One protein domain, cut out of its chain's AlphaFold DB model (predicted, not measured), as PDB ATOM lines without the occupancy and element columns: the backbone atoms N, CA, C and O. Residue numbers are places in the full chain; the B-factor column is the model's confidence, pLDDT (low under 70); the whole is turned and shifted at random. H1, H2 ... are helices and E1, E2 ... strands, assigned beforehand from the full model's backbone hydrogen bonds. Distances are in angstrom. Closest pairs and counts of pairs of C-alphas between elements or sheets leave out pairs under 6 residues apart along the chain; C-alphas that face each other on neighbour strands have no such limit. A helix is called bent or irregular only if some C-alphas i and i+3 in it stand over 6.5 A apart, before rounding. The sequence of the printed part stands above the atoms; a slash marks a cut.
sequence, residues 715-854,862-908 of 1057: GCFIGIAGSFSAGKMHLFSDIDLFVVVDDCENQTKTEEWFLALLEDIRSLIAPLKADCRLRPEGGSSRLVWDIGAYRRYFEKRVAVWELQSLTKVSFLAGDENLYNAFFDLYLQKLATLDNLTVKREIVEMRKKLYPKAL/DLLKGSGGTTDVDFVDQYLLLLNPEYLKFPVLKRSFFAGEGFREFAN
ATOM      1  N   GLY A 715     319.393 -59.447  10.351       88.75
ATOM      2  CA  GLY A 715     318.378 -58.413  10.578       88.75
ATOM      3  C   GLY A 715     317.586 -58.015   9.325       88.75
ATOM      4  O   GLY A 715     317.049 -56.914   9.261       88.75
ATOM      5  N   CYS A 716     317.513 -58.873   8.302       92.62
ATOM      6  CA  CYS A 716     316.817 -58.592   7.042       92.62
ATOM      7  C   CYS A 716     315.946 -59.774   6.592       92.62
ATOM      8  O   CYS A 716     316.342 -60.933   6.738       92.62
ATOM      9  N   PHE A 717     314.783 -59.497   5.990       92.44
ATOM     10  CA  PHE A 717     314.002 -60.502   5.261       92.44
ATOM     11  C   PHE A 717     313.587 -60.041   3.860       92.44
ATOM     12  O   PHE A 717     313.360 -58.856   3.605       92.44
ATOM     13  N   ILE A 718     313.425 -61.020   2.966       92.31
ATOM     14  CA  ILE A 718     312.824 -60.858   1.641       92.31
ATOM     15  C   ILE A 718     311.391 -61.390   1.681       92.31
ATOM     16  O   ILE A 718     311.147 -62.554   2.022       92.31
ATOM     17  N   GLY A 719     310.443 -60.533   1.318       90.00
ATOM     18  CA  GLY A 719     309.037 -60.866   1.139       90.00
ATOM     19  C   GLY A 719     308.662 -60.968  -0.336       90.00
ATOM     20  O   GLY A 719     309.194 -60.251  -1.186       90.00
ATOM     21  N   ILE A 720     307.720 -61.860  -0.629       90.44
ATOM     22  CA  ILE A 720     307.078 -62.005  -1.940       90.44
ATOM     23  C   ILE A 720     305.606 -61.638  -1.841       90.44
ATOM     24  O   ILE A 720     305.001 -61.808  -0.780       90.44
ATOM     25  N   ALA A 721     305.023 -61.178  -2.943       87.25
ATOM     26  CA  ALA A 721     303.621 -60.790  -2.988       87.25
ATOM     27  C   ALA A 721     302.888 -61.290  -4.247       87.25
ATOM     28  O   ALA A 721     303.459 -61.947  -5.123       87.25
ATOM     29  N   GLY A 722     301.589 -60.998  -4.316       85.12
ATOM     30  CA  GLY A 722     300.791 -61.149  -5.528       85.12
ATOM     31  C   GLY A 722     300.500 -62.601  -5.915       85.12
ATOM     32  O   GLY A 722     300.294 -63.478  -5.072       85.12
ATOM     33  N   SER A 723     300.416 -62.849  -7.223       83.88
ATOM     34  CA  SER A 723     300.069 -64.169  -7.774       83.88
ATOM     35  C   SER A 723     301.138 -65.235  -7.499       83.88
ATOM     36  O   SER A 723     300.792 -66.400  -7.311       83.88
ATOM     37  N   PHE A 724     302.408 -64.828  -7.399       86.88
ATOM     38  CA  PHE A 724     303.531 -65.706  -7.080       86.88
ATOM     39  C   PHE A 724     303.468 -66.234  -5.646       86.88
ATOM     40  O   PHE A 724     303.545 -67.442  -5.432       86.88
ATOM     41  N   SER A 725     303.233 -65.348  -4.671       83.44
ATOM     42  CA  SER A 725     303.011 -65.738  -3.269       83.44
ATOM     43  C   SER A 725     301.806 -66.674  -3.123       83.44
ATOM     44  O   SER A 725     301.867 -67.654  -2.382       83.44
ATOM     45  N   ALA A 726     300.736 -66.423  -3.880       78.38
ATOM     46  CA  ALA A 726     299.515 -67.220  -3.827       78.38
ATOM     47  C   ALA A 726     299.592 -68.572  -4.569       78.38
ATOM     48  O   ALA A 726     298.595 -69.298  -4.565       78.38
ATOM     49  N   GLY A 727     300.705 -68.898  -5.239       78.44
ATOM     50  CA  GLY A 727     300.831 -70.111  -6.059       78.44
ATOM     51  C   GLY A 727     299.914 -70.125  -7.290       78.44
ATOM     52  O   GLY A 727     299.488 -71.185  -7.740       78.44
ATOM     53  N   LYS A 728     299.541 -68.943  -7.800       81.31
ATOM     54  CA  LYS A 728     298.550 -68.734  -8.873       81.31
ATOM     55  C   LYS A 728     299.144 -68.003 -10.077       81.31
ATOM     56  O   LYS A 728     298.463 -67.197 -10.712       81.31
ATOM     57  N   MET A 729     300.425 -68.231 -10.364       86.56
ATOM     58  CA  MET A 729     301.061 -67.629 -11.535       86.56
ATOM     59  C   MET A 729     300.386 -68.080 -12.836       86.56
ATOM     60  O   MET A 729     299.948 -69.219 -12.979       86.56
ATOM     61  N   HIS A 730     300.349 -67.182 -13.808       86.69
ATOM     62  CA  HIS A 730     300.075 -67.457 -15.214       86.69
ATOM     63  C   HIS A 730     301.312 -67.087 -16.049       86.69
ATOM     64  O   HIS A 730     302.278 -66.522 -15.537       86.69
ATOM     65  N   LEU A 731     301.279 -67.352 -17.357       87.25
ATOM     66  CA  LEU A 731     302.422 -67.187 -18.279       87.25
ATOM     67  C   LEU A 731     303.013 -65.763 -18.366       87.25
ATOM     68  O   LEU A 731     304.073 -65.575 -18.951       87.25
ATOM     69  N   PHE A 732     302.331 -64.768 -17.797       85.75
ATOM     70  CA  PHE A 732     302.709 -63.349 -17.828       85.75
ATOM     71  C   PHE A 732     302.721 -62.721 -16.430       85.75
ATOM     72  O   PHE A 732     302.610 -61.505 -16.307       85.75
ATOM     73  N   SER A 733     302.741 -63.532 -15.371       87.44
ATOM     74  CA  SER A 733     302.749 -63.004 -14.009       87.44
ATOM     75  C   SER A 733     304.081 -62.344 -13.687       87.44
ATOM     76  O   SER A 733     305.142 -62.936 -13.891       87.44
ATOM     77  N   ASP A 734     304.004 -61.140 -13.130       89.12
ATOM     78  CA  ASP A 734     305.147 -60.483 -12.510       89.12
ATOM     79  C   ASP A 734     305.445 -61.142 -11.147       89.12
ATOM     80  O   ASP A 734     304.550 -61.672 -10.477       89.12
ATOM     81  N   ILE A 735     306.715 -61.120 -10.746       90.62
ATOM     82  CA  ILE A 735     307.168 -61.562  -9.426       90.62
ATOM     83  C   ILE A 735     307.385 -60.326  -8.557       90.62
ATOM     84  O   ILE A 735     308.367 -59.603  -8.732       90.62
ATOM     85  N   ASP A 736     306.472 -60.095  -7.616       90.38
ATOM     86  CA  ASP A 736     306.537 -58.970  -6.686       90.38
ATOM     87  C   ASP A 736     307.441 -59.287  -5.484       90.38
ATOM     88  O   ASP A 736     307.187 -60.241  -4.744       90.38
ATOM     89  N   LEU A 737     308.470 -58.463  -5.268       91.88
ATOM     90  CA  LEU A 737     309.477 -58.601  -4.212       91.88
ATOM     91  C   LEU A 737     309.595 -57.319  -3.383       91.88
ATOM     92  O   LEU A 737     309.593 -56.212  -3.923       91.88
ATOM     93  N   PHE A 738     309.784 -57.466  -2.074       91.81
ATOM     94  CA  PHE A 738     310.120 -56.363  -1.173       91.81
ATOM     95  C   PHE A 738     311.076 -56.826  -0.074       91.81
ATOM     96  O   PHE A 738     311.144 -58.012   0.245       91.81
ATOM     97  N   VAL A 739     311.823 -55.885   0.504       93.44
ATOM     98  CA  VAL A 739     312.834 -56.175   1.528       93.44
ATOM     99  C   VAL A 739     312.647 -55.260   2.725       93.44
ATOM    100  O   VAL A 739     312.415 -54.056   2.567       93.44
ATOM    101  N   VAL A 740     312.758 -55.842   3.919       92.62
ATOM    102  CA  VAL A 740     312.632 -55.125   5.189       92.62
ATOM    103  C   VAL A 740     313.820 -55.436   6.092       92.62
ATOM    104  O   VAL A 740     314.219 -56.595   6.197       92.62
ATOM    105  N   VAL A 741     314.355 -54.402   6.745       94.06
ATOM    106  CA  VAL A 741     315.455 -54.496   7.724       94.06
ATOM    107  C   VAL A 741     314.995 -54.091   9.128       94.06
ATOM    108  O   VAL A 741     314.009 -53.364   9.285       94.06
ATOM    109  N   ASP A 742     315.689 -54.575  10.150       88.88
ATOM    110  CA  ASP A 742     315.433 -54.281  11.562       88.88
ATOM    111  C   ASP A 742     315.839 -52.855  11.970       88.88
ATOM    112  O   ASP A 742     315.116 -52.222  12.745       88.88
ATOM    113  N   ASP A 743     316.928 -52.324  11.402       80.06
ATOM    114  CA  ASP A 743     317.463 -50.990  11.694       80.06
ATOM    115  C   ASP A 743     317.969 -50.214  10.453       80.06
ATOM    116  O   ASP A 743     318.372 -50.769   9.426       80.06
ATOM    117  N   CYS A 744     317.956 -48.881  10.556       72.12
ATOM    118  CA  CYS A 744     318.313 -47.925   9.507       72.12
ATOM    119  C   CYS A 744     319.805 -47.966   9.129       72.12
ATOM    120  O   CYS A 744     320.150 -47.659   7.986       72.12
ATOM    121  N   GLU A 745     320.697 -48.339  10.054       73.38
ATOM    122  CA  GLU A 745     322.149 -48.358   9.811       73.38
ATOM    123  C   GLU A 745     322.555 -49.382   8.734       73.38
ATOM    124  O   GLU A 745     323.473 -49.138   7.944       73.38
ATOM    125  N   ASN A 746     321.818 -50.492   8.632       71.75
ATOM    126  CA  ASN A 746     322.064 -51.558   7.657       71.75
ATOM    127  C   ASN A 746     321.331 -51.352   6.320       71.75
ATOM    128  O   ASN A 746     321.558 -52.102   5.366       71.75
ATOM    129  N   GLN A 747     320.482 -50.325   6.213       82.88
ATOM    130  CA  GLN A 747     319.581 -50.125   5.078       82.88
ATOM    131  C   GLN A 747     320.329 -49.894   3.754       82.88
ATOM    132  O   GLN A 747     320.022 -50.549   2.763       82.88
ATOM    133  N   THR A 748     321.344 -49.019   3.727       85.19
ATOM    134  CA  THR A 748     322.094 -48.692   2.494       85.19
ATOM    135  C   THR A 748     322.897 -49.887   1.974       85.19
ATOM    136  O   THR A 748     322.843 -50.202   0.789       85.19
ATOM    137  N   LYS A 749     323.596 -50.605   2.866       85.25
ATOM    138  CA  LYS A 749     324.380 -51.798   2.499       85.25
ATOM    139  C   LYS A 749     323.483 -52.929   1.993       85.25
ATOM    140  O   LYS A 749     323.823 -53.618   1.036       85.25
ATOM    141  N   THR A 750     322.322 -53.105   2.624       88.94
ATOM    142  CA  THR A 750     321.330 -54.102   2.205       88.94
ATOM    143  C   THR A 750     320.691 -53.730   0.870       88.94
ATOM    144  O   THR A 750     320.381 -54.614   0.081       88.94
ATOM    145  N   GLU A 751     320.524 -52.438   0.580       91.38
ATOM    146  CA  GLU A 751     320.004 -51.966  -0.706       91.38
ATOM    147  C   GLU A 751     320.967 -52.248  -1.864       91.38
ATOM    148  O   GLU A 751     320.534 -52.777  -2.888       91.38
ATOM    149  N   GLU A 752     322.268 -52.000  -1.688       89.31
ATOM    150  CA  GLU A 752     323.295 -52.380  -2.672       89.31
ATOM    151  C   GLU A 752     323.326 -53.898  -2.904       89.31
ATOM    152  O   GLU A 752     323.346 -54.364  -4.046       89.31
ATOM    153  N   TRP A 753     323.255 -54.684  -1.825       92.44
ATOM    154  CA  TRP A 753     323.171 -56.143  -1.903       92.44
ATOM    155  C   TRP A 753     321.910 -56.616  -2.642       92.44
ATOM    156  O   TRP A 753     321.983 -57.492  -3.508       92.44
ATOM    157  N   PHE A 754     320.754 -56.027  -2.329       93.19
ATOM    158  CA  PHE A 754     319.485 -56.418  -2.931       93.19
ATOM    159  C   PHE A 754     319.409 -56.021  -4.405       93.19
ATOM    160  O   PHE A 754     318.843 -56.772  -5.191       93.19
ATOM    161  N   LEU A 755     320.009 -54.898  -4.807       92.81
ATOM    162  CA  LEU A 755     320.127 -54.518  -6.217       92.81
ATOM    163  C   LEU A 755     320.866 -55.589  -7.028       92.81
ATOM    164  O   LEU A 755     320.370 -55.993  -8.080       92.81
ATOM    165  N   ALA A 756     321.989 -56.093  -6.509       92.19
ATOM    166  CA  ALA A 756     322.738 -57.169  -7.152       92.19
ATOM    167  C   ALA A 756     321.926 -58.475  -7.224       92.19
ATOM    168  O   ALA A 756     321.897 -59.129  -8.265       92.19
ATOM    169  N   LEU A 757     321.230 -58.848  -6.143       93.62
ATOM    170  CA  LEU A 757     320.342 -60.017  -6.142       93.62
ATOM    171  C   LEU A 757     319.172 -59.848  -7.128       93.62
ATOM    172  O   LEU A 757     318.804 -60.790  -7.822       93.62
ATOM    173  N   LEU A 758     318.578 -58.658  -7.199       93.06
ATOM    174  CA  LEU A 758     317.440 -58.360  -8.064       93.06
ATOM    175  C   LEU A 758     317.821 -58.434  -9.547       93.06
ATOM    176  O   LEU A 758     317.015 -58.892 -10.354       93.06
ATOM    177  N   GLU A 759     319.029 -58.002  -9.915       93.44
ATOM    178  CA  GLU A 759     319.554 -58.141 -11.277       93.44
ATOM    179  C   GLU A 759     319.714 -59.616 -11.672       93.44
ATOM    180  O   GLU A 759     319.220 -60.037 -12.722       93.44
ATOM    181  N   ASP A 760     320.285 -60.428 -10.784       93.44
ATOM    182  CA  ASP A 760     320.399 -61.872 -10.977       93.44
ATOM    183  C   ASP A 760     319.030 -62.562 -11.059       93.44
ATOM    184  O   ASP A 760     318.820 -63.407 -11.930       93.44
ATOM    185  N   ILE A 761     318.071 -62.190 -10.199       93.19
ATOM    186  CA  ILE A 761     316.699 -62.713 -10.260       93.19
ATOM    187  C   ILE A 761     316.056 -62.343 -11.599       93.19
ATOM    188  O   ILE A 761     315.459 -63.208 -12.235       93.19
ATOM    189  N   ARG A 762     316.193 -61.092 -12.062       94.25
ATOM    190  CA  ARG A 762     315.661 -60.647 -13.363       94.25
ATOM    191  C   ARG A 762     316.245 -61.449 -14.521       94.25
ATOM    192  O   ARG A 762     315.501 -61.814 -15.426       94.25
ATOM    193  N   SER A 763     317.540 -61.747 -14.476       92.56
ATOM    194  CA  SER A 763     318.200 -62.605 -15.463       92.56
ATOM    195  C   SER A 763     317.677 -64.047 -15.400       92.56
ATOM    196  O   SER A 763     317.318 -64.632 -16.421       92.56
ATOM    197  N   LEU A 764     317.541 -64.595 -14.189       91.25
ATOM    198  CA  LEU A 764     317.097 -65.965 -13.929       91.25
ATOM    199  C   LEU A 764     315.666 -66.243 -14.409       91.25
ATOM    200  O   LEU A 764     315.398 -67.339 -14.905       91.25
ATOM    201  N   ILE A 765     314.749 -65.283 -14.241       92.00
ATOM    202  CA  ILE A 765     313.319 -65.456 -14.553       92.00
ATOM    203  C   ILE A 765     312.918 -64.920 -15.933       92.00
ATOM    204  O   ILE A 765     311.748 -65.032 -16.308       92.00
ATOM    205  N   ALA A 766     313.849 -64.328 -16.688       88.62
ATOM    206  CA  ALA A 766     313.565 -63.765 -18.003       88.62
ATOM    207  C   ALA A 766     312.880 -64.812 -18.913       88.62
ATOM    208  O   ALA A 766     313.335 -65.958 -18.982       88.62
ATOM    209  N   PRO A 767     311.797 -64.452 -19.635       87.94
ATOM    210  CA  PRO A 767     311.299 -63.100 -19.925       87.94
ATOM    211  C   PRO A 767     310.301 -62.491 -18.912       87.94
ATOM    212  O   PRO A 767     309.745 -61.428 -19.196       87.94
ATOM    213  N   LEU A 768     310.036 -63.122 -17.762       90.06
ATOM    214  CA  LEU A 768     309.152 -62.540 -16.740       90.06
ATOM    215  C   LEU A 768     309.803 -61.333 -16.059       90.06
ATOM    216  O   LEU A 768     311.023 -61.157 -16.098       90.06
ATOM    217  N   LYS A 769     308.988 -60.492 -15.418       90.94
ATOM    218  CA  LYS A 769     309.473 -59.294 -14.727       90.94
ATOM    219  C   LYS A 769     309.470 -59.499 -13.220       90.94
ATOM    220  O   LYS A 769     308.521 -60.038 -12.661       90.94
ATOM    221  N   ALA A 770     310.523 -59.008 -12.573       91.44
ATOM    222  CA  ALA A 770     310.557 -58.818 -11.129       91.44
ATOM    223  C   ALA A 770     310.187 -57.363 -10.803       91.44
ATOM    224  O   ALA A 770     310.877 -56.432 -11.246       91.44
ATOM    225  N   ASP A 771     309.109 -57.183 -10.048       88.50
ATOM    226  CA  ASP A 771     308.562 -55.891  -9.646       88.50
ATOM    227  C   ASP A 771     308.800 -55.646  -8.150       88.50
ATOM    228  O   ASP A 771     308.721 -56.551  -7.328       88.50
ATOM    229  N   CYS A 772     309.100 -54.402  -7.786       89.62
ATOM    230  CA  CYS A 772     309.279 -53.983  -6.394       89.62
ATOM    231  C   CYS A 772     308.363 -52.808  -6.023       89.62
ATOM    232  O   CYS A 772     308.592 -52.131  -5.020       89.62
ATOM    233  N   ARG A 773     307.353 -52.490  -6.845       86.62
ATOM    234  CA  ARG A 773     306.470 -51.324  -6.660       86.62
ATOM    235  C   ARG A 773     305.503 -51.442  -5.486       86.62
ATOM    236  O   ARG A 773     304.934 -50.425  -5.112       86.62
ATOM    237  N   LEU A 774     305.327 -52.625  -4.900       81.75
ATOM    238  CA  LEU A 774     304.446 -52.819  -3.741       81.75
ATOM    239  C   LEU A 774     305.042 -52.324  -2.410       81.75
ATOM    240  O   LEU A 774     304.378 -52.402  -1.380       81.75
ATOM    241  N   ARG A 775     306.272 -51.799  -2.418       87.44
ATOM    242  CA  ARG A 775     306.880 -51.127  -1.262       87.44
ATOM    243  C   ARG A 775     306.267 -49.734  -1.018       87.44
ATOM    244  O   ARG A 775     305.746 -49.135  -1.964       87.44
ATOM    245  N   PRO A 776     306.378 -49.174   0.202       85.12
ATOM    246  CA  PRO A 776     305.857 -47.848   0.518       85.12
ATOM    247  C   PRO A 776     306.352 -46.778  -0.457       85.12
ATOM    248  O   PRO A 776     307.528 -46.758  -0.823       85.12
ATOM    249  N   GLU A 777     305.448 -45.887  -0.875       82.75
ATOM    250  CA  GLU A 777     305.710 -44.819  -1.862       82.75
ATOM    251  C   GLU A 777     306.119 -45.311  -3.272       82.75
ATOM    252  O   GLU A 777     306.486 -44.510  -4.136       82.75
ATOM    253  N   GLY A 778     306.014 -46.614  -3.545       82.12
ATOM    254  CA  GLY A 778     306.156 -47.195  -4.875       82.12
ATOM    255  C   GLY A 778     307.533 -47.005  -5.515       82.12
ATOM    256  O   GLY A 778     308.570 -47.100  -4.870       82.12
ATOM    257  N   GLY A 779     307.555 -46.776  -6.833       77.56
ATOM    258  CA  GLY A 779     308.783 -46.752  -7.640       77.56
ATOM    259  C   GLY A 779     309.775 -45.629  -7.314       77.56
ATOM    260  O   GLY A 779     310.940 -45.755  -7.682       77.56
ATOM    261  N   SER A 780     309.336 -44.569  -6.632       78.00
ATOM    262  CA  SER A 780     310.137 -43.380  -6.303       78.00
ATOM    263  C   SER A 780     310.899 -43.468  -4.979       78.00
ATOM    264  O   SER A 780     311.659 -42.554  -4.668       78.00
ATOM    265  N   SER A 781     310.704 -44.529  -4.194       85.94
ATOM    266  CA  SER A 781     311.344 -44.691  -2.886       85.94
ATOM    267  C   SER A 781     312.504 -45.679  -2.894       85.94
ATOM    268  O   SER A 781     312.725 -46.396  -3.875       85.94
ATOM    269  N   ARG A 782     313.226 -45.743  -1.768       87.00
ATOM    270  CA  ARG A 782     314.248 -46.765  -1.496       87.00
ATOM    271  C   ARG A 782     313.696 -48.174  -1.698       87.00
ATOM    272  O   ARG A 782     312.512 -48.410  -1.459       87.00
ATOM    273  N   LEU A 783     314.536 -49.092  -2.165       89.19
ATOM    274  CA  LEU A 783     314.159 -50.489  -2.405       89.19
ATOM    275  C   LEU A 783     314.064 -51.279  -1.101       89.19
ATOM    276  O   LEU A 783     313.238 -52.185  -1.001       89.19
ATOM    277  N   VAL A 784     314.871 -50.903  -0.108       91.62
ATOM    278  CA  VAL A 784     314.895 -51.517   1.222       91.62
ATOM    279  C   VAL A 784     314.358 -50.526   2.246       91.62
ATOM    280  O   VAL A 784     314.715 -49.349   2.231       91.62
ATOM    281  N   TRP A 785     313.498 -50.987   3.149       91.81
ATOM    282  CA  TRP A 785     312.844 -50.155   4.164       91.81
ATOM    283  C   TRP A 785     313.045 -50.742   5.562       91.81
ATOM    284  O   TRP A 785     312.943 -51.952   5.735       91.81
ATOM    285  N   ASP A 786     313.304 -49.906   6.568       91.75
ATOM    286  CA  ASP A 786     313.351 -50.367   7.956       91.75
ATOM    287  C   ASP A 786     311.941 -50.569   8.529       91.75
ATOM    288  O   ASP A 786     310.975 -49.888   8.156       91.75
ATOM    289  N   ILE A 787     311.813 -51.501   9.474       91.69
ATOM    290  CA  ILE A 787     310.536 -51.817  10.123       91.69
ATOM    291  C   ILE A 787     309.927 -50.601  10.851       91.69
ATOM    292  O   ILE A 787     308.701 -50.442  10.904       91.69
ATOM    293  N   GLY A 788     310.761 -49.688  11.356       89.75
ATOM    294  CA  GLY A 788     310.328 -48.431  11.964       89.75
ATOM    295  C   GLY A 788     309.688 -47.471  10.954       89.75
ATOM    296  O   GLY A 788     308.664 -46.848  11.254       89.75
ATOM    297  N   ALA A 789     310.240 -47.357   9.745       88.88
ATOM    298  CA  ALA A 789     309.659 -46.574   8.660       88.88
ATOM    299  C   ALA A 789     308.348 -47.176   8.156       88.88
ATOM    300  O   ALA A 789     307.404 -46.415   7.928       88.88
ATOM    301  N   TYR A 790     308.241 -48.506   8.074       90.88
ATOM    302  CA  TYR A 790     306.968 -49.175   7.786       90.88
ATOM    303  C   TYR A 790     305.892 -48.837   8.818       90.88
ATOM    304  O   TYR A 790     304.789 -48.451   8.435       90.88
ATOM    305  N   ARG A 791     306.216 -48.882  10.120       91.81
ATOM    306  CA  ARG A 791     305.286 -48.477  11.190       91.81
ATOM    307  C   ARG A 791     304.787 -47.043  10.985       91.81
ATOM    308  O   ARG A 791     303.581 -46.809  10.937       91.81
ATOM    309  N   ARG A 792     305.706 -46.089  10.784       91.50
ATOM    310  CA  ARG A 792     305.360 -44.674  10.541       91.50
ATOM    311  C   ARG A 792     304.507 -44.496   9.282       91.50
ATOM    312  O   ARG A 792     303.620 -43.642   9.258       91.50
ATOM    313  N   TYR A 793     304.778 -45.274   8.234       92.06
ATOM    314  CA  TYR A 793     304.014 -45.246   6.990       92.06
ATOM    315  C   TYR A 793     302.589 -45.775   7.187       92.06
ATOM    316  O   TYR A 793     301.631 -45.095   6.813       92.06
ATOM    317  N   PHE A 794     302.441 -46.929   7.842       92.31
ATOM    318  CA  PHE A 794     301.140 -47.527   8.151       92.31
ATOM    319  C   PHE A 794     300.287 -46.632   9.051       92.31
ATOM    320  O   PHE A 794     299.081 -46.506   8.843       92.31
ATOM    321  N   GLU A 795     300.886 -45.950  10.020       88.31
ATOM    322  CA  GLU A 795     300.151 -45.030  10.889       88.31
ATOM    323  C   GLU A 795     299.633 -43.804  10.130       88.31
ATOM    324  O   GLU A 795     298.467 -43.441  10.292       88.31
ATOM    325  N   LYS A 796     300.472 -43.179   9.292       87.31
ATOM    326  CA  LYS A 796     300.221 -41.819   8.785       87.31
ATOM    327  C   LYS A 796     299.751 -41.723   7.335       87.31
ATOM    328  O   LYS A 796     299.159 -40.707   6.987       87.31
ATOM    329  N   ARG A 797     300.099 -42.684   6.470       88.12
ATOM    330  CA  ARG A 797     300.042 -42.484   5.006       88.12
ATOM    331  C   ARG A 797     299.493 -43.649   4.189       88.12
ATOM    332  O   ARG A 797     299.077 -43.397   3.063       88.12
ATOM    333  N   VAL A 798     299.495 -44.874   4.717       89.56
ATOM    334  CA  VAL A 798     299.059 -46.056   3.954       89.56
ATOM    335  C   VAL A 798     297.603 -45.934   3.508       89.56
ATOM    336  O   VAL A 798     296.722 -45.587   4.301       89.56
ATOM    337  N   ALA A 799     297.346 -46.249   2.245       89.44
ATOM    338  CA  ALA A 799     295.999 -46.329   1.700       89.44
ATOM    339  C   ALA A 799     295.409 -47.742   1.855       89.44
ATOM    340  O   ALA A 799     296.133 -48.739   1.906       89.44
ATOM    341  N   VAL A 800     294.075 -47.864   1.857       89.31
ATOM    342  CA  VAL A 800     293.407 -49.175   1.986       89.31
ATOM    343  C   VAL A 800     293.793 -50.135   0.853       89.31
ATOM    344  O   VAL A 800     293.929 -51.331   1.094       89.31
ATOM    345  N   TRP A 801     294.036 -49.640  -0.364       86.62
ATOM    346  CA  TRP A 801     294.452 -50.484  -1.493       86.62
ATOM    347  C   TRP A 801     295.874 -51.059  -1.331       86.62
ATOM    348  O   TRP A 801     296.160 -52.134  -1.854       86.62
ATOM    349  N   GLU A 802     296.758 -50.388  -0.587       87.25
ATOM    350  CA  GLU A 802     298.091 -50.918  -0.256       87.25
ATOM    351  C   GLU A 802     297.977 -52.011   0.810       87.25
ATOM    352  O   GLU A 802     298.617 -53.050   0.731       87.25
ATOM    353  N   LEU A 803     297.076 -51.840   1.779       88.94
ATOM    354  CA  LEU A 803     296.766 -52.899   2.742       88.94
ATOM    355  C   LEU A 803     296.078 -54.095   2.067       88.94
ATOM    356  O   LEU A 803     296.264 -55.237   2.488       88.94
ATOM    357  N   GLN A 804     295.317 -53.843   1.001       88.00
ATOM    358  CA  GLN A 804     294.694 -54.862   0.165       88.00
ATOM    359  C   GLN A 804     295.735 -55.699  -0.593       88.00
ATOM    360  O   GLN A 804     295.593 -56.921  -0.644       88.00
ATOM    361  N   SER A 805     296.794 -55.098  -1.147       84.94
ATOM    362  CA  SER A 805     297.856 -55.854  -1.833       84.94
ATOM    363  C   SER A 805     298.659 -56.735  -0.867       84.94
ATOM    364  O   SER A 805     299.056 -57.842  -1.237       84.94
ATOM    365  N   LEU A 806     298.794 -56.310   0.396       87.75
ATOM    366  CA  LEU A 806     299.472 -57.066   1.452       87.75
ATOM    367  C   LEU A 806     298.716 -58.320   1.935       87.75
ATOM    368  O   LEU A 806     299.272 -59.124   2.671       87.75
ATOM    369  N   THR A 807     297.476 -58.550   1.493       84.62
ATOM    370  CA  THR A 807     296.727 -59.786   1.816       84.62
ATOM    371  C   THR A 807     297.327 -61.051   1.191       84.62
ATOM    372  O   THR A 807     297.023 -62.158   1.631       84.62
ATOM    373  N   LYS A 808     298.156 -60.896   0.152       83.19
ATOM    374  CA  LYS A 808     298.812 -61.979  -0.591       83.19
ATOM    375  C   LYS A 808     300.332 -61.854  -0.462       83.19
ATOM    376  O   LYS A 808     301.006 -61.773  -1.483       83.19
ATOM    377  N   VAL A 809     300.854 -61.744   0.764       86.69
ATOM    378  CA  VAL A 809     302.307 -61.702   1.024       86.69
ATOM    379  C   VAL A 809     302.776 -62.928   1.777       86.69
ATOM    380  O   VAL A 809     302.086 -63.442   2.655       86.69
ATOM    381  N   SER A 810     303.990 -63.372   1.479       85.25
ATOM    382  CA  SER A 810     304.619 -64.491   2.172       85.25
ATOM    383  C   SER A 810     306.106 -64.245   2.373       85.25
ATOM    384  O   SER A 810     306.741 -63.489   1.635       85.25
ATOM    385  N   PHE A 811     306.665 -64.924   3.367       86.88
ATOM    386  CA  PHE A 811     308.103 -64.980   3.585       86.88
ATOM    387  C   PHE A 811     308.801 -65.794   2.483       86.88
ATOM    388  O   PHE A 811     308.319 -66.867   2.094       86.88
ATOM    389  N   LEU A 812     309.938 -65.295   1.989       87.19
ATOM    390  CA  LEU A 812     310.800 -66.011   1.043       87.19
ATOM    391  C   LEU A 812     312.097 -66.499   1.705       87.19
ATOM    392  O   LEU A 812     312.391 -67.692   1.623       87.19
ATOM    393  N   ALA A 813     312.868 -65.593   2.319       87.56
ATOM    394  CA  ALA A 813     314.161 -65.884   2.953       87.56
ATOM    395  C   ALA A 813     314.588 -64.768   3.933       87.56
ATOM    396  O   ALA A 813     314.169 -63.622   3.770       87.56
ATOM    397  N   GLY A 814     315.463 -65.080   4.898       89.44
ATOM    398  CA  GLY A 814     316.019 -64.123   5.871       89.44
ATOM    399  C   GLY A 814     315.540 -64.343   7.309       89.44
ATOM    400  O   GLY A 814     315.345 -65.484   7.724       89.44
ATOM    401  N   ASP A 815     315.370 -63.263   8.069       90.56
ATOM    402  CA  ASP A 815     314.913 -63.296   9.461       90.56
ATOM    403  C   ASP A 815     313.383 -63.467   9.558       90.56
ATOM    404  O   ASP A 815     312.597 -62.553   9.287       90.56
ATOM    405  N   GLU A 816     312.950 -64.661   9.963       88.88
ATOM    406  CA  GLU A 816     311.535 -64.998  10.131       88.88
ATOM    407  C   GLU A 816     310.881 -64.248  11.308       88.88
ATOM    408  O   GLU A 816     309.694 -63.919  11.249       88.88
ATOM    409  N   ASN A 817     311.638 -63.904  12.357       89.62
ATOM    410  CA  ASN A 817     311.114 -63.117  13.476       89.62
ATOM    411  C   ASN A 817     310.802 -61.689  13.026       89.62
ATOM    412  O   ASN A 817     309.754 -61.145  13.384       89.62
ATOM    413  N   LEU A 818     311.667 -61.104  12.195       91.25
ATOM    414  CA  LEU A 818     311.437 -59.786  11.610       91.25
ATOM    415  C   LEU A 818     310.230 -59.782  10.659       91.25
ATOM    416  O   LEU A 818     309.431 -58.846  10.688       91.25
ATOM    417  N   TYR A 819     310.047 -60.841   9.861       91.12
ATOM    418  CA  TYR A 819     308.846 -61.008   9.032       91.12
ATOM    419  C   TYR A 819     307.569 -61.079   9.875       91.12
ATOM    420  O   TYR A 819     306.596 -60.382   9.579       91.12
ATOM    421  N   ASN A 820     307.577 -61.872  10.950       89.62
ATOM    422  CA  ASN A 820     306.447 -61.959  11.871       89.62
ATOM    423  C   ASN A 820     306.147 -60.599  12.517       89.62
ATOM    424  O   ASN A 820     304.990 -60.184  12.547       89.62
ATOM    425  N   ALA A 821     307.179 -59.855  12.931       90.62
ATOM    426  CA  ALA A 821     307.024 -58.507  13.469       90.62
ATOM    427  C   ALA A 821     306.421 -57.535  12.439       90.62
ATOM    428  O   ALA A 821     305.505 -56.782  12.768       90.62
ATOM    429  N   PHE A 822     306.880 -57.565  11.182       92.06
ATOM    430  CA  PHE A 822     306.290 -56.785  10.090       92.06
ATOM    431  C   PHE A 822     304.812 -57.139   9.871       92.06
ATOM    432  O   PHE A 822     303.965 -56.251   9.742       92.06
ATOM    433  N   PHE A 823     304.483 -58.430   9.862       89.00
ATOM    434  CA  PHE A 823     303.114 -58.895   9.667       89.00
ATOM    435  C   PHE A 823     302.200 -58.503  10.837       89.00
ATOM    436  O   PHE A 823     301.052 -58.118  10.627       89.00
ATOM    437  N   ASP A 824     302.713 -58.508  12.067       89.12
ATOM    438  CA  ASP A 824     301.974 -58.037  13.236       89.12
ATOM    439  C   ASP A 824     301.687 -56.529  13.167       89.12
ATOM    440  O   ASP A 824     300.590 -56.109  13.537       89.12
ATOM    441  N   LEU A 825     302.600 -55.708  12.627       90.94
ATOM    442  CA  LEU A 825     302.322 -54.285  12.356       90.94
ATOM    443  C   LEU A 825     301.182 -54.103  11.359       90.94
ATOM    444  O   LEU A 825     300.329 -53.230  11.535       90.94
ATOM    445  N   TYR A 826     301.162 -54.931  10.317       90.69
ATOM    446  CA  TYR A 826     300.084 -54.942   9.339       90.69
ATOM    447  C   TYR A 826     298.742 -55.307   9.995       90.69
ATOM    448  O   TYR A 826     297.770 -54.565   9.848       90.69
ATOM    449  N   LEU A 827     298.695 -56.372  10.802       88.75
ATOM    450  CA  LEU A 827     297.483 -56.779  11.527       88.75
ATOM    451  C   LEU A 827     297.012 -55.720  12.533       88.75
ATOM    452  O   LEU A 827     295.815 -55.441  12.613       88.75
ATOM    453  N   GLN A 828     297.940 -55.092  13.264       89.69
ATOM    454  CA  GLN A 828     297.637 -53.978  14.166       89.69
ATOM    455  C   GLN A 828     296.997 -52.819  13.404       89.69
ATOM    456  O   GLN A 828     295.990 -52.278  13.855       89.69
ATOM    457  N   LYS A 829     297.523 -52.465  12.224       91.12
ATOM    458  CA  LYS A 829     296.930 -51.415  11.393       91.12
ATOM    459  C   LYS A 829     295.528 -51.790  10.917       91.12
ATOM    460  O   LYS A 829     294.636 -50.949  11.014       91.12
ATOM    461  N   LEU A 830     295.308 -53.022  10.451       88.38
ATOM    462  CA  LEU A 830     293.982 -53.483  10.020       88.38
ATOM    463  C   LEU A 830     292.942 -53.380  11.140       88.38
ATOM    464  O   LEU A 830     291.831 -52.923  10.891       88.38
ATOM    465  N   ALA A 831     293.322 -53.713  12.377       85.94
ATOM    466  CA  ALA A 831     292.437 -53.613  13.537       85.94
ATOM    467  C   ALA A 831     291.988 -52.171  13.860       85.94
ATOM    468  O   ALA A 831     290.996 -51.985  14.560       85.94
ATOM    469  N   THR A 832     292.691 -51.148  13.352       87.25
ATOM    470  CA  THR A 832     292.312 -49.732  13.531       87.25
ATOM    471  C   THR A 832     291.351 -49.201  12.466       87.25
ATOM    472  O   THR A 832     290.868 -48.076  12.599       87.25
ATOM    473  N   LEU A 833     291.094 -49.957  11.394       86.19
ATOM    474  CA  LEU A 833     290.283 -49.485  10.276       86.19
ATOM    475  C   LEU A 833     288.789 -49.688  10.526       86.19
ATOM    476  O   LEU A 833     288.348 -50.724  11.014       86.19
ATOM    477  N   ASP A 834     287.995 -48.704  10.108       85.94
ATOM    478  CA  ASP A 834     286.539 -48.801  10.099       85.94
ATOM    479  C   ASP A 834     286.030 -49.558   8.855       85.94
ATOM    480  O   ASP A 834     286.402 -49.259   7.714       85.94
ATOM    481  N   ASN A 835     285.116 -50.508   9.069       85.19
ATOM    482  CA  ASN A 835     284.578 -51.390   8.030       85.19
ATOM    483  C   ASN A 835     283.864 -50.632   6.897       85.19
ATOM    484  O   ASN A 835     283.907 -51.066   5.739       85.19
ATOM    485  N   LEU A 836     283.199 -49.509   7.205       84.12
ATOM    486  CA  LEU A 836     282.522 -48.688   6.194       84.12
ATOM    487  C   LEU A 836     283.538 -47.953   5.315       84.12
ATOM    488  O   LEU A 836     283.374 -47.899   4.093       84.12
ATOM    489  N   THR A 837     284.611 -47.453   5.925       84.31
ATOM    490  CA  THR A 837     285.724 -46.794   5.235       84.31
ATOM    491  C   THR A 837     286.448 -47.758   4.293       84.31
ATOM    492  O   THR A 837     286.609 -47.445   3.112       84.31
ATOM    493  N   VAL A 838     286.773 -48.970   4.762       86.69
ATOM    494  CA  VAL A 838     287.405 -50.022   3.941       86.69
ATOM    495  C   VAL A 838     286.534 -50.382   2.735       86.69
ATOM    496  O   VAL A 838     287.020 -50.419   1.603       86.69
ATOM    497  N   LYS A 839     285.225 -50.580   2.948       87.12
ATOM    498  CA  LYS A 839     284.278 -50.873   1.863       87.12
ATOM    499  C   LYS A 839     284.251 -49.758   0.818       87.12
ATOM    500  O   LYS A 839     284.293 -50.041  -0.379       87.12
ATOM    501  N   ARG A 840     284.160 -48.498   1.259       90.69
ATOM    502  CA  ARG A 840     284.103 -47.334   0.363       90.69
ATOM    503  C   ARG A 840     285.363 -47.243  -0.493       90.69
ATOM    504  O   ARG A 840     285.248 -47.158  -1.713       90.69
ATOM    505  N   GLU A 841     286.541 -47.301   0.124       90.44
ATOM    506  CA  GLU A 841     287.813 -47.132  -0.584       90.44
ATOM    507  C   GLU A 841     288.107 -48.270  -1.565       90.44
ATOM    508  O   GLU A 841     288.547 -48.001  -2.682       90.44
ATOM    509  N   ILE A 842     287.794 -49.523  -1.217       89.44
ATOM    510  CA  ILE A 842     287.961 -50.665  -2.134       89.44
ATOM    511  C   ILE A 842     287.025 -50.542  -3.336       89.44
ATOM    512  O   ILE A 842     287.449 -50.761  -4.471       89.44
ATOM    513  N   VAL A 843     285.766 -50.147  -3.122       87.38
ATOM    514  CA  VAL A 843     284.810 -49.929  -4.218       87.38
ATOM    515  C   VAL A 843     285.250 -48.765  -5.110       87.38
ATOM    516  O   VAL A 843     285.187 -48.877  -6.335       87.38
ATOM    517  N   GLU A 844     285.710 -47.653  -4.536       89.00
ATOM    518  CA  GLU A 844     286.239 -46.518  -5.300       89.00
ATOM    519  C   GLU A 844     287.494 -46.889  -6.089       89.00
ATOM    520  O   GLU A 844     287.606 -46.547  -7.269       89.00
ATOM    521  N   MET A 845     288.416 -47.624  -5.470       88.69
ATOM    522  CA  MET A 845     289.615 -48.112  -6.139       88.69
ATOM    523  C   MET A 845     289.248 -49.055  -7.283       88.69
ATOM    524  O   MET A 845     289.736 -48.895  -8.402       88.69
ATOM    525  N   ARG A 846     288.306 -49.975  -7.057       87.12
ATOM    526  CA  ARG A 846     287.839 -50.885  -8.103       87.12
ATOM    527  C   ARG A 846     287.201 -50.142  -9.272       87.12
ATOM    528  O   ARG A 846     287.459 -50.491 -10.426       87.12
ATOM    529  N   LYS A 847     286.425 -49.092  -8.982       86.25
ATOM    530  CA  LYS A 847     285.828 -48.215  -9.997       86.25
ATOM    531  C   LYS A 847     286.882 -47.536 -10.871       86.25
ATOM    532  O   LYS A 847     286.696 -47.463 -12.081       86.25
ATOM    533  N   LYS A 848     287.996 -47.086 -10.281       86.81
ATOM    534  CA  LYS A 848     289.122 -46.472 -11.012       86.81
ATOM    535  C   LYS A 848     289.832 -47.452 -11.951       86.81
ATOM    536  O   LYS A 848     290.414 -47.012 -12.939       86.81
ATOM    537  N   LEU A 849     289.787 -48.752 -11.650       83.62
ATOM    538  CA  LEU A 849     290.441 -49.805 -12.433       83.62
ATOM    539  C   LEU A 849     289.588 -50.361 -13.582       83.62
ATOM    540  O   LEU A 849     290.122 -51.122 -14.388       83.62
ATOM    541  N   TYR A 850     288.298 -50.010 -13.679       81.62
ATOM    542  CA  TYR A 850     287.494 -50.426 -14.830       81.62
ATOM    543  C   TYR A 850     288.071 -49.850 -16.131       81.62
ATOM    544  O   TYR A 850     288.445 -48.671 -16.171       81.62
ATOM    545  N   PRO A 851     288.135 -50.655 -17.205       72.75
ATOM    546  CA  PRO A 851     288.597 -50.172 -18.493       72.75
ATOM    547  C   PRO A 851     287.677 -49.048 -18.979       72.75
ATOM    548  O   PRO A 851     286.452 -49.181 -19.001       72.75
ATOM    549  N   LYS A 852     288.272 -47.914 -19.360       71.62
ATOM    550  CA  LYS A 852     287.540 -46.829 -20.020       71.62
ATOM    551  C   LYS A 852     287.222 -47.279 -21.444       71.62
ATOM    552  O   LYS A 852     288.129 -47.708 -22.153       71.62
ATOM    553  N   ALA A 853     285.959 -47.186 -21.861       58.47
ATOM    554  CA  ALA A 853     285.568 -47.523 -23.226       58.47
ATOM    555  C   ALA A 853     286.324 -46.630 -24.225       58.47
ATOM    556  O   ALA A 853     286.262 -45.402 -24.137       58.47
ATOM    557  N   LEU A 854     287.043 -47.244 -25.165       55.62
ATOM    558  CA  LEU A 854     287.642 -46.538 -26.294       55.62
ATOM    559  C   LEU A 854     286.524 -46.188 -27.285       55.62
ATOM    560  O   LEU A 854     285.748 -47.047 -27.703       55.62
ATOM    561  N   ASP A 862     286.595 -57.683 -21.124       78.25
ATOM    562  CA  ASP A 862     287.856 -57.783 -20.381       78.25
ATOM    563  C   ASP A 862     287.692 -58.773 -19.216       78.25
ATOM    564  O   ASP A 862     287.040 -58.470 -18.215       78.25
ATOM    565  N   LEU A 863     288.281 -59.965 -19.351       77.38
ATOM    566  CA  LEU A 863     288.193 -61.040 -18.352       77.38
ATOM    567  C   LEU A 863     288.912 -60.715 -17.035       77.38
ATOM    568  O   LEU A 863     288.610 -61.325 -16.009       77.38
ATOM    569  N   LEU A 864     289.859 -59.773 -17.052       78.44
ATOM    570  CA  LEU A 864     290.636 -59.385 -15.883       78.44
ATOM    571  C   LEU A 864     289.964 -58.218 -15.159       78.44
ATOM    572  O   LEU A 864     289.606 -58.355 -13.991       78.44
ATOM    573  N   LYS A 865     289.788 -57.075 -15.835       80.75
ATOM    574  CA  LYS A 865     289.349 -55.797 -15.239       80.75
ATOM    575  C   LYS A 865     287.895 -55.432 -15.532       80.75
ATOM    576  O   LYS A 865     287.389 -54.469 -14.943       80.75
ATOM    577  N   GLY A 866     287.216 -56.154 -16.422       79.81
ATOM    578  CA  GLY A 866     285.798 -55.955 -16.722       79.81
ATOM    579  C   GLY A 866     284.889 -56.301 -15.539       79.81
ATOM    580  O   GLY A 866     285.337 -56.835 -14.524       79.81
ATOM    581  N   SER A 867     283.605 -55.956 -15.650       80.19
ATOM    582  CA  SER A 867     282.610 -56.321 -14.633       80.19
ATOM    583  C   SER A 867     282.346 -57.827 -14.671       80.19
ATOM    584  O   SER A 867     282.146 -58.388 -15.747       80.19
ATOM    585  N   GLY A 868     282.391 -58.477 -13.508       79.62
ATOM    586  CA  GLY A 868     282.368 -59.936 -13.379       79.62
ATOM    587  C   GLY A 868     283.710 -60.613 -13.693       79.62
ATOM    588  O   GLY A 868     283.760 -61.840 -13.759       79.62
ATOM    589  N   GLY A 869     284.783 -59.841 -13.904       79.94
ATOM    590  CA  GLY A 869     286.127 -60.352 -14.186       79.94
ATOM    591  C   GLY A 869     286.858 -60.886 -12.950       79.94
ATOM    592  O   GLY A 869     286.400 -60.757 -11.813       79.94
ATOM    593  N   THR A 870     288.047 -61.457 -13.145       80.19
ATOM    594  CA  THR A 870     288.837 -62.051 -12.050       80.19
ATOM    595  C   THR A 870     289.291 -61.030 -11.004       80.19
ATOM    596  O   THR A 870     289.390 -61.380  -9.829       80.19
ATOM    597  N   THR A 871     289.477 -59.758 -11.382       83.19
ATOM    598  CA  THR A 871     289.788 -58.679 -10.425       83.19
ATOM    599  C   THR A 871     288.626 -58.420  -9.463       83.19
ATOM    600  O   THR A 871     288.873 -58.084  -8.312       83.19
ATOM    601  N   ASP A 872     287.363 -58.603  -9.879       84.12
ATOM    602  CA  ASP A 872     286.219 -58.476  -8.958       84.12
ATOM    603  C   ASP A 872     286.261 -59.563  -7.885       84.12
ATOM    604  O   ASP A 872     286.062 -59.272  -6.708       84.12
ATOM    605  N   VAL A 873     286.572 -60.799  -8.285       83.81
ATOM    606  CA  VAL A 873     286.716 -61.933  -7.362       83.81
ATOM    607  C   VAL A 873     287.848 -61.669  -6.371       83.81
ATOM    608  O   VAL A 873     287.640 -61.785  -5.167       83.81
ATOM    609  N   ASP A 874     289.012 -61.238  -6.863       82.81
ATOM    610  CA  ASP A 874     290.150 -60.894  -6.010       82.81
ATOM    611  C   ASP A 874     289.816 -59.754  -5.038       82.81
ATOM    612  O   ASP A 874     290.128 -59.847  -3.854       82.81
ATOM    613  N   PHE A 875     289.136 -58.699  -5.493       87.75
ATOM    614  CA  PHE A 875     288.746 -57.581  -4.632       87.75
ATOM    615  C   PHE A 875     287.745 -57.998  -3.551       87.75
ATOM    616  O   PHE A 875     287.830 -57.505  -2.428       87.75
ATOM    617  N   VAL A 876     286.817 -58.908  -3.863       86.56
ATOM    618  CA  VAL A 876     285.875 -59.463  -2.881       86.56
ATOM    619  C   VAL A 876     286.606 -60.329  -1.858       86.56
ATOM    620  O   VAL A 876     286.417 -60.122  -0.659       86.56
ATOM    621  N   ASP A 877     287.472 -61.243  -2.302       83.38
ATOM    622  CA  ASP A 877     288.249 -62.113  -1.411       83.38
ATOM    623  C   ASP A 877     289.120 -61.277  -0.458       83.38
ATOM    624  O   ASP A 877     289.108 -61.475   0.758       83.38
ATOM    625  N   GLN A 878     289.826 -60.279  -0.993       86.81
ATOM    626  CA  GLN A 878     290.679 -59.394  -0.202       86.81
ATOM    627  C   GLN A 878     289.867 -58.506   0.742       86.81
ATOM    628  O   GLN A 878     290.262 -58.326   1.888       86.81
ATOM    629  N   TYR A 879     288.712 -57.994   0.311       88.06
ATOM    630  CA  TYR A 879     287.809 -57.249   1.190       88.06
ATOM    631  C   TYR A 879     287.359 -58.092   2.388       88.06
ATOM    632  O   TYR A 879     287.415 -57.622   3.523       88.06
ATOM    633  N   LEU A 880     286.966 -59.349   2.160       86.00
ATOM    634  CA  LEU A 880     286.558 -60.257   3.234       86.00
ATOM    635  C   LEU A 880     287.704 -60.550   4.211       86.00
ATOM    636  O   LEU A 880     287.462 -60.607   5.419       86.00
ATOM    637  N   LEU A 881     288.937 -60.686   3.711       84.38
ATOM    638  CA  LEU A 881     290.135 -60.860   4.540       84.38
ATOM    639  C   LEU A 881     290.458 -59.608   5.365       84.38
ATOM    640  O   LEU A 881     290.763 -59.725   6.548       84.38
ATOM    641  N   LEU A 882     290.334 -58.416   4.779       86.75
ATOM    642  CA  LEU A 882     290.565 -57.149   5.479       86.75
ATOM    643  C   LEU A 882     289.541 -56.900   6.595       86.75
ATOM    644  O   LEU A 882     289.901 -56.363   7.637       86.75
ATOM    645  N   LEU A 883     288.281 -57.310   6.400       83.50
ATOM    646  CA  LEU A 883     287.241 -57.238   7.435       83.50
ATOM    647  C   LEU A 883     287.446 -58.240   8.574       83.50
ATOM    648  O   LEU A 883     286.899 -58.066   9.661       83.50
ATOM    649  N   ASN A 884     288.177 -59.319   8.309       82.94
ATOM    650  CA  ASN A 884     288.365 -60.408   9.250       82.94
ATOM    651  C   ASN A 884     289.861 -60.764   9.349       82.94
ATOM    652  O   ASN A 884     290.263 -61.873   8.981       82.94
ATOM    653  N   PRO A 885     290.699 -59.843   9.862       79.50
ATOM    654  CA  PRO A 885     292.155 -59.993   9.863       79.50
ATOM    655  C   PRO A 885     292.638 -61.185  10.701       79.50
ATOM    656  O   PRO A 885     293.739 -61.684  10.494       79.50
ATOM    657  N   GLU A 886     291.804 -61.704  11.603       75.69
ATOM    658  CA  GLU A 886     292.077 -62.938  12.342       75.69
ATOM    659  C   GLU A 886     292.298 -64.144  11.414       75.69
ATOM    660  O   GLU A 886     293.124 -65.004  11.722       75.69
ATOM    661  N   TYR A 887     291.665 -64.187  10.231       75.38
ATOM    662  CA  TYR A 887     291.922 -65.268   9.274       75.38
ATOM    663  C   TYR A 887     293.320 -65.186   8.649       75.38
ATOM    664  O   TYR A 887     293.898 -66.209   8.298       75.38
ATOM    665  N   LEU A 888     293.927 -64.001   8.583       75.12
ATOM    666  CA  LEU A 888     295.304 -63.840   8.109       75.12
ATOM    667  C   LEU A 888     296.332 -64.399   9.111       75.12
ATOM    668  O   LEU A 888     297.508 -64.530   8.781       75.12
ATOM    669  N   LYS A 889     295.914 -64.772  10.333       67.62
ATOM    670  CA  LYS A 889     296.778 -65.432  11.324       67.62
ATOM    671  C   LYS A 889     296.943 -66.935  11.095       67.62
ATOM    672  O   LYS A 889     297.867 -67.510  11.672       67.62
ATOM    673  N   PHE A 890     296.098 -67.571  10.276       63.94
ATOM    674  CA  PHE A 890     296.173 -69.014  10.046       63.94
ATOM    675  C   PHE A 890     297.466 -69.403   9.303       63.94
ATOM    676  O   PHE A 890     297.769 -68.808   8.268       63.94
ATOM    677  N   PRO A 891     298.207 -70.436   9.758       52.25
ATOM    678  CA  PRO A 891     299.471 -70.855   9.142       52.25
ATOM    679  C   PRO A 891     299.376 -71.170   7.645       52.25
ATOM    680  O   PRO A 891     300.293 -70.842   6.906       52.25
ATOM    681  N   VAL A 892     298.250 -71.730   7.185       49.44
ATOM    682  CA  VAL A 892     297.970 -72.009   5.759       49.44
ATOM    683  C   VAL A 892     297.954 -70.737   4.897       49.44
ATOM    684  O   VAL A 892     298.237 -70.805   3.708       49.44
ATOM    685  N   LEU A 893     297.641 -69.581   5.490       48.88
ATOM    686  CA  LEU A 893     297.621 -68.277   4.818       48.88
ATOM    687  C   LEU A 893     298.898 -67.454   5.077       48.88
ATOM    688  O   LEU A 893     299.155 -66.504   4.347       48.88
ATOM    689  N   LYS A 894     299.703 -67.827   6.086       47.69
ATOM    690  CA  LYS A 894     300.997 -67.200   6.422       47.69
ATOM    691  C   LYS A 894     302.199 -67.870   5.758       47.69
ATOM    692  O   LYS A 894     303.212 -67.216   5.511       47.69
ATOM    693  N   ARG A 895     302.139 -69.183   5.528       52.03
ATOM    694  CA  ARG A 895     303.270 -69.945   4.996       52.03
ATOM    695  C   ARG A 895     303.385 -69.752   3.496       52.03
ATOM    696  O   ARG A 895     302.411 -69.814   2.754       52.03
ATOM    697  N   SER A 896     304.628 -69.575   3.072       54.19
ATOM    698  CA  SER A 896     305.028 -69.644   1.677       54.19
ATOM    699  C   SER A 896     304.476 -70.920   1.038       54.19
ATOM    700  O   SER A 896     304.688 -72.008   1.579       54.19
ATOM    701  N   PHE A 897     303.839 -70.811  -0.133       55.91
ATOM    702  CA  PHE A 897     303.473 -71.962  -0.976       55.91
ATOM    703  C   PHE A 897     304.643 -72.960  -1.136       55.91
ATOM    704  O   PHE A 897     304.454 -74.167  -1.262       55.91
ATOM    705  N   PHE A 898     305.874 -72.452  -1.030       54.53
ATOM    706  CA  PHE A 898     307.140 -73.166  -1.155       54.53
ATOM    707  C   PHE A 898     307.596 -73.935   0.101       54.53
ATOM    708  O   PHE A 898     308.748 -74.367   0.148       54.53
ATOM    709  N   ALA A 899     306.763 -74.069   1.137       49.12
ATOM    710  CA  ALA A 899     307.084 -74.763   2.388       49.12
ATOM    711  C   ALA A 899     306.568 -76.219   2.412       49.12
ATOM    712  O   ALA A 899     305.900 -76.607   3.360       49.12
ATOM    713  N   GLY A 900     306.829 -77.020   1.367       47.25
ATOM    714  CA  GLY A 900     306.649 -78.491   1.316       47.25
ATOM    715  C   GLY A 900     305.223 -79.076   1.445       47.25
ATOM    716  O   GLY A 900     304.924 -80.102   0.840       47.25
ATOM    717  N   GLU A 901     304.317 -78.444   2.190       45.16
ATOM    718  CA  GLU A 901     302.939 -78.890   2.444       45.16
ATOM    719  C   GLU A 901     302.023 -78.644   1.231       45.16
ATOM    720  O   GLU A 901     301.242 -79.526   0.875       45.16
ATOM    721  N   GLY A 902     302.184 -77.517   0.521       47.84
ATOM    722  CA  GLY A 902     301.442 -77.227  -0.720       47.84
ATOM    723  C   GLY A 902     301.781 -78.183  -1.870       47.84
ATOM    724  O   GLY A 902     300.931 -78.500  -2.700       47.84
ATOM    725  N   PHE A 903     303.005 -78.718  -1.863       44.84
ATOM    726  CA  PHE A 903     303.469 -79.742  -2.798       44.84
ATOM    727  C   PHE A 903     302.765 -81.094  -2.560       44.84
ATOM    728  O   PHE A 903     302.321 -81.755  -3.499       44.84
ATOM    729  N   ARG A 904     302.573 -81.478  -1.287       46.81
ATOM    730  CA  ARG A 904     301.891 -82.724  -0.883       46.81
ATOM    731  C   ARG A 904     300.379 -82.706  -1.135       46.81
ATOM    732  O   ARG A 904     299.810 -83.748  -1.455       46.81
ATOM    733  N   GLU A 905     299.715 -81.555  -1.012       48.94
ATOM    734  CA  GLU A 905     298.285 -81.424  -1.346       48.94
ATOM    735  C   GLU A 905     298.001 -81.610  -2.844       48.94
ATOM    736  O   GLU A 905     296.950 -82.150  -3.200       48.94
ATOM    737  N   PHE A 906     298.922 -81.189  -3.717       48.00
ATOM    738  CA  PHE A 906     298.790 -81.360  -5.165       48.00
ATOM    739  C   PHE A 906     299.077 -82.807  -5.590       48.00
ATOM    740  O   PHE A 906     298.238 -83.425  -6.243       48.00
ATOM    741  N   ALA A 907     300.176 -83.397  -5.103       44.34
ATOM    742  CA  ALA A 907     300.538 -84.793  -5.374       44.34
ATOM    743  C   ALA A 907     299.448 -85.803  -4.945       44.34
ATOM    744  O   ALA A 907     299.231 -86.818  -5.605       44.34
ATOM    745  N   ASN A 908     298.696 -85.509  -3.876       43.69
ATOM    746  CA  ASN A 908     297.582 -86.351  -3.422       43.69
ATOM    747  C   ASN A 908     296.319 -86.270  -4.308       43.69
ATOM    748  O   ASN A 908     295.474 -87.165  -4.232       43.69
TER     749      ASN A 908
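Overview. This is residues 715 to 854 and 862 to 908 of the 1057 residues of an uncharacterized protein of Ignavibacteriaceae bacterium (UniProt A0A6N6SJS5). A small, strongly twisted four-stranded sheet forms the core, with H2 over one face and H3 and H5 over the other, making three layers, that is, helices on both faces of a sheet. H4 joins this slab to H6 and H7, two helices side by side, while residues 903 to 908 of H10 stick out. The printed part has 187 residues, with ten named helices and four named strands in the order E1 H1 E2 H2 E3 H3 H4 E4 H5 H6 H7 H8 H9 H10. The sheet is mixed, in the order E3 E2 E1 E4, and the class is mixed, helices and strands. The whole is compact, with a radius of gyration of the C-alphas of 16.9 A and spans of 45 by 41 by 39 A.

Along the chain. E1, residues 716 to 721, begins at C-alpha 716 (316.817, -58.592, 7.042). H1, 722 to 725, and E2, 735 to 741, 20.3 A long, follow. H2, 744 to 765, 30.2 A long, is irregular, with C-alphas 745 and 748 7.3 A apart, and has a kink of 36 degrees near residue 751. Then come E3, 784 to 786; H3, 787 to 796; H4, 800 to 808; E4, 809 to 814; H5, 816 to 831, 22.5 A; H6, 835 to 849, 21.3 A; H7, 870 to 883, 20.1 A; H8, 885 to 889; H9, 891 to 894; and H10, 901 to 908, ending at C-alpha 908 (297.582, -86.351, -3.422).

Arrangement. E1 is antiparallel to E2, with N 719 and O 738 2.8 A apart, and to E4, with N 718 and O 813 2.8 A apart. E3 and E2 are parallel, with N 741 and O 785 3.0 A apart; E2, H2, E3 form a strand-helix-strand unit, two parallel neighbour strands with a helix between, its crossover right-handed. E3, H3 H4, E4 form a split unit, with E2 and E1 between its strands, also right-handed. H2 runs along the strands at a height over the sheet of 9.1 A; H5, on the opposite face, is at 8.8 A. H3 touches H5 at a shallow tilt of 8 degrees, the same way, closest at the C-alphas of Ile 787 and Phe 822, 6.5 A. H4, the hub, touches H1, H6 and H7; its closest C-alphas to H7 are Gln 804 and Gln 878, 6.1 A. H6 and H7 touch at a shallow tilt of 18 degrees, opposite ways, closest at the C-alphas of Asn 835 and Leu 883, 6.5 A. H8 only just touches H5, with 3 pairs of C-alphas within 8 A, and H9 only grazes the sheet with residues 893 to 894. Every O i to N i+4 pair is within hydrogen-bond range in H3, H5, H6 and H7, against 16 of 18 in H2, 3 of 5 in H4, 3 of 4 in H10 and 0 of 1 in H8, where 2 of 2 O i to N i+3 pairs are; H1 and H9 are too short for an i+4 pair.

Size, cuts and confidence. The C-alphas of Glu 745 and Leu 854, the two farthest apart, are 50.0 A apart. Residues 855 to 861 are not printed, and C-alphas 854 and 862 are 12.7 A apart across this cut. The link from H2 to E3, residues 766 to 783, is long. Residues 853 to 854 and 889 to 908 have pLDDT under 70.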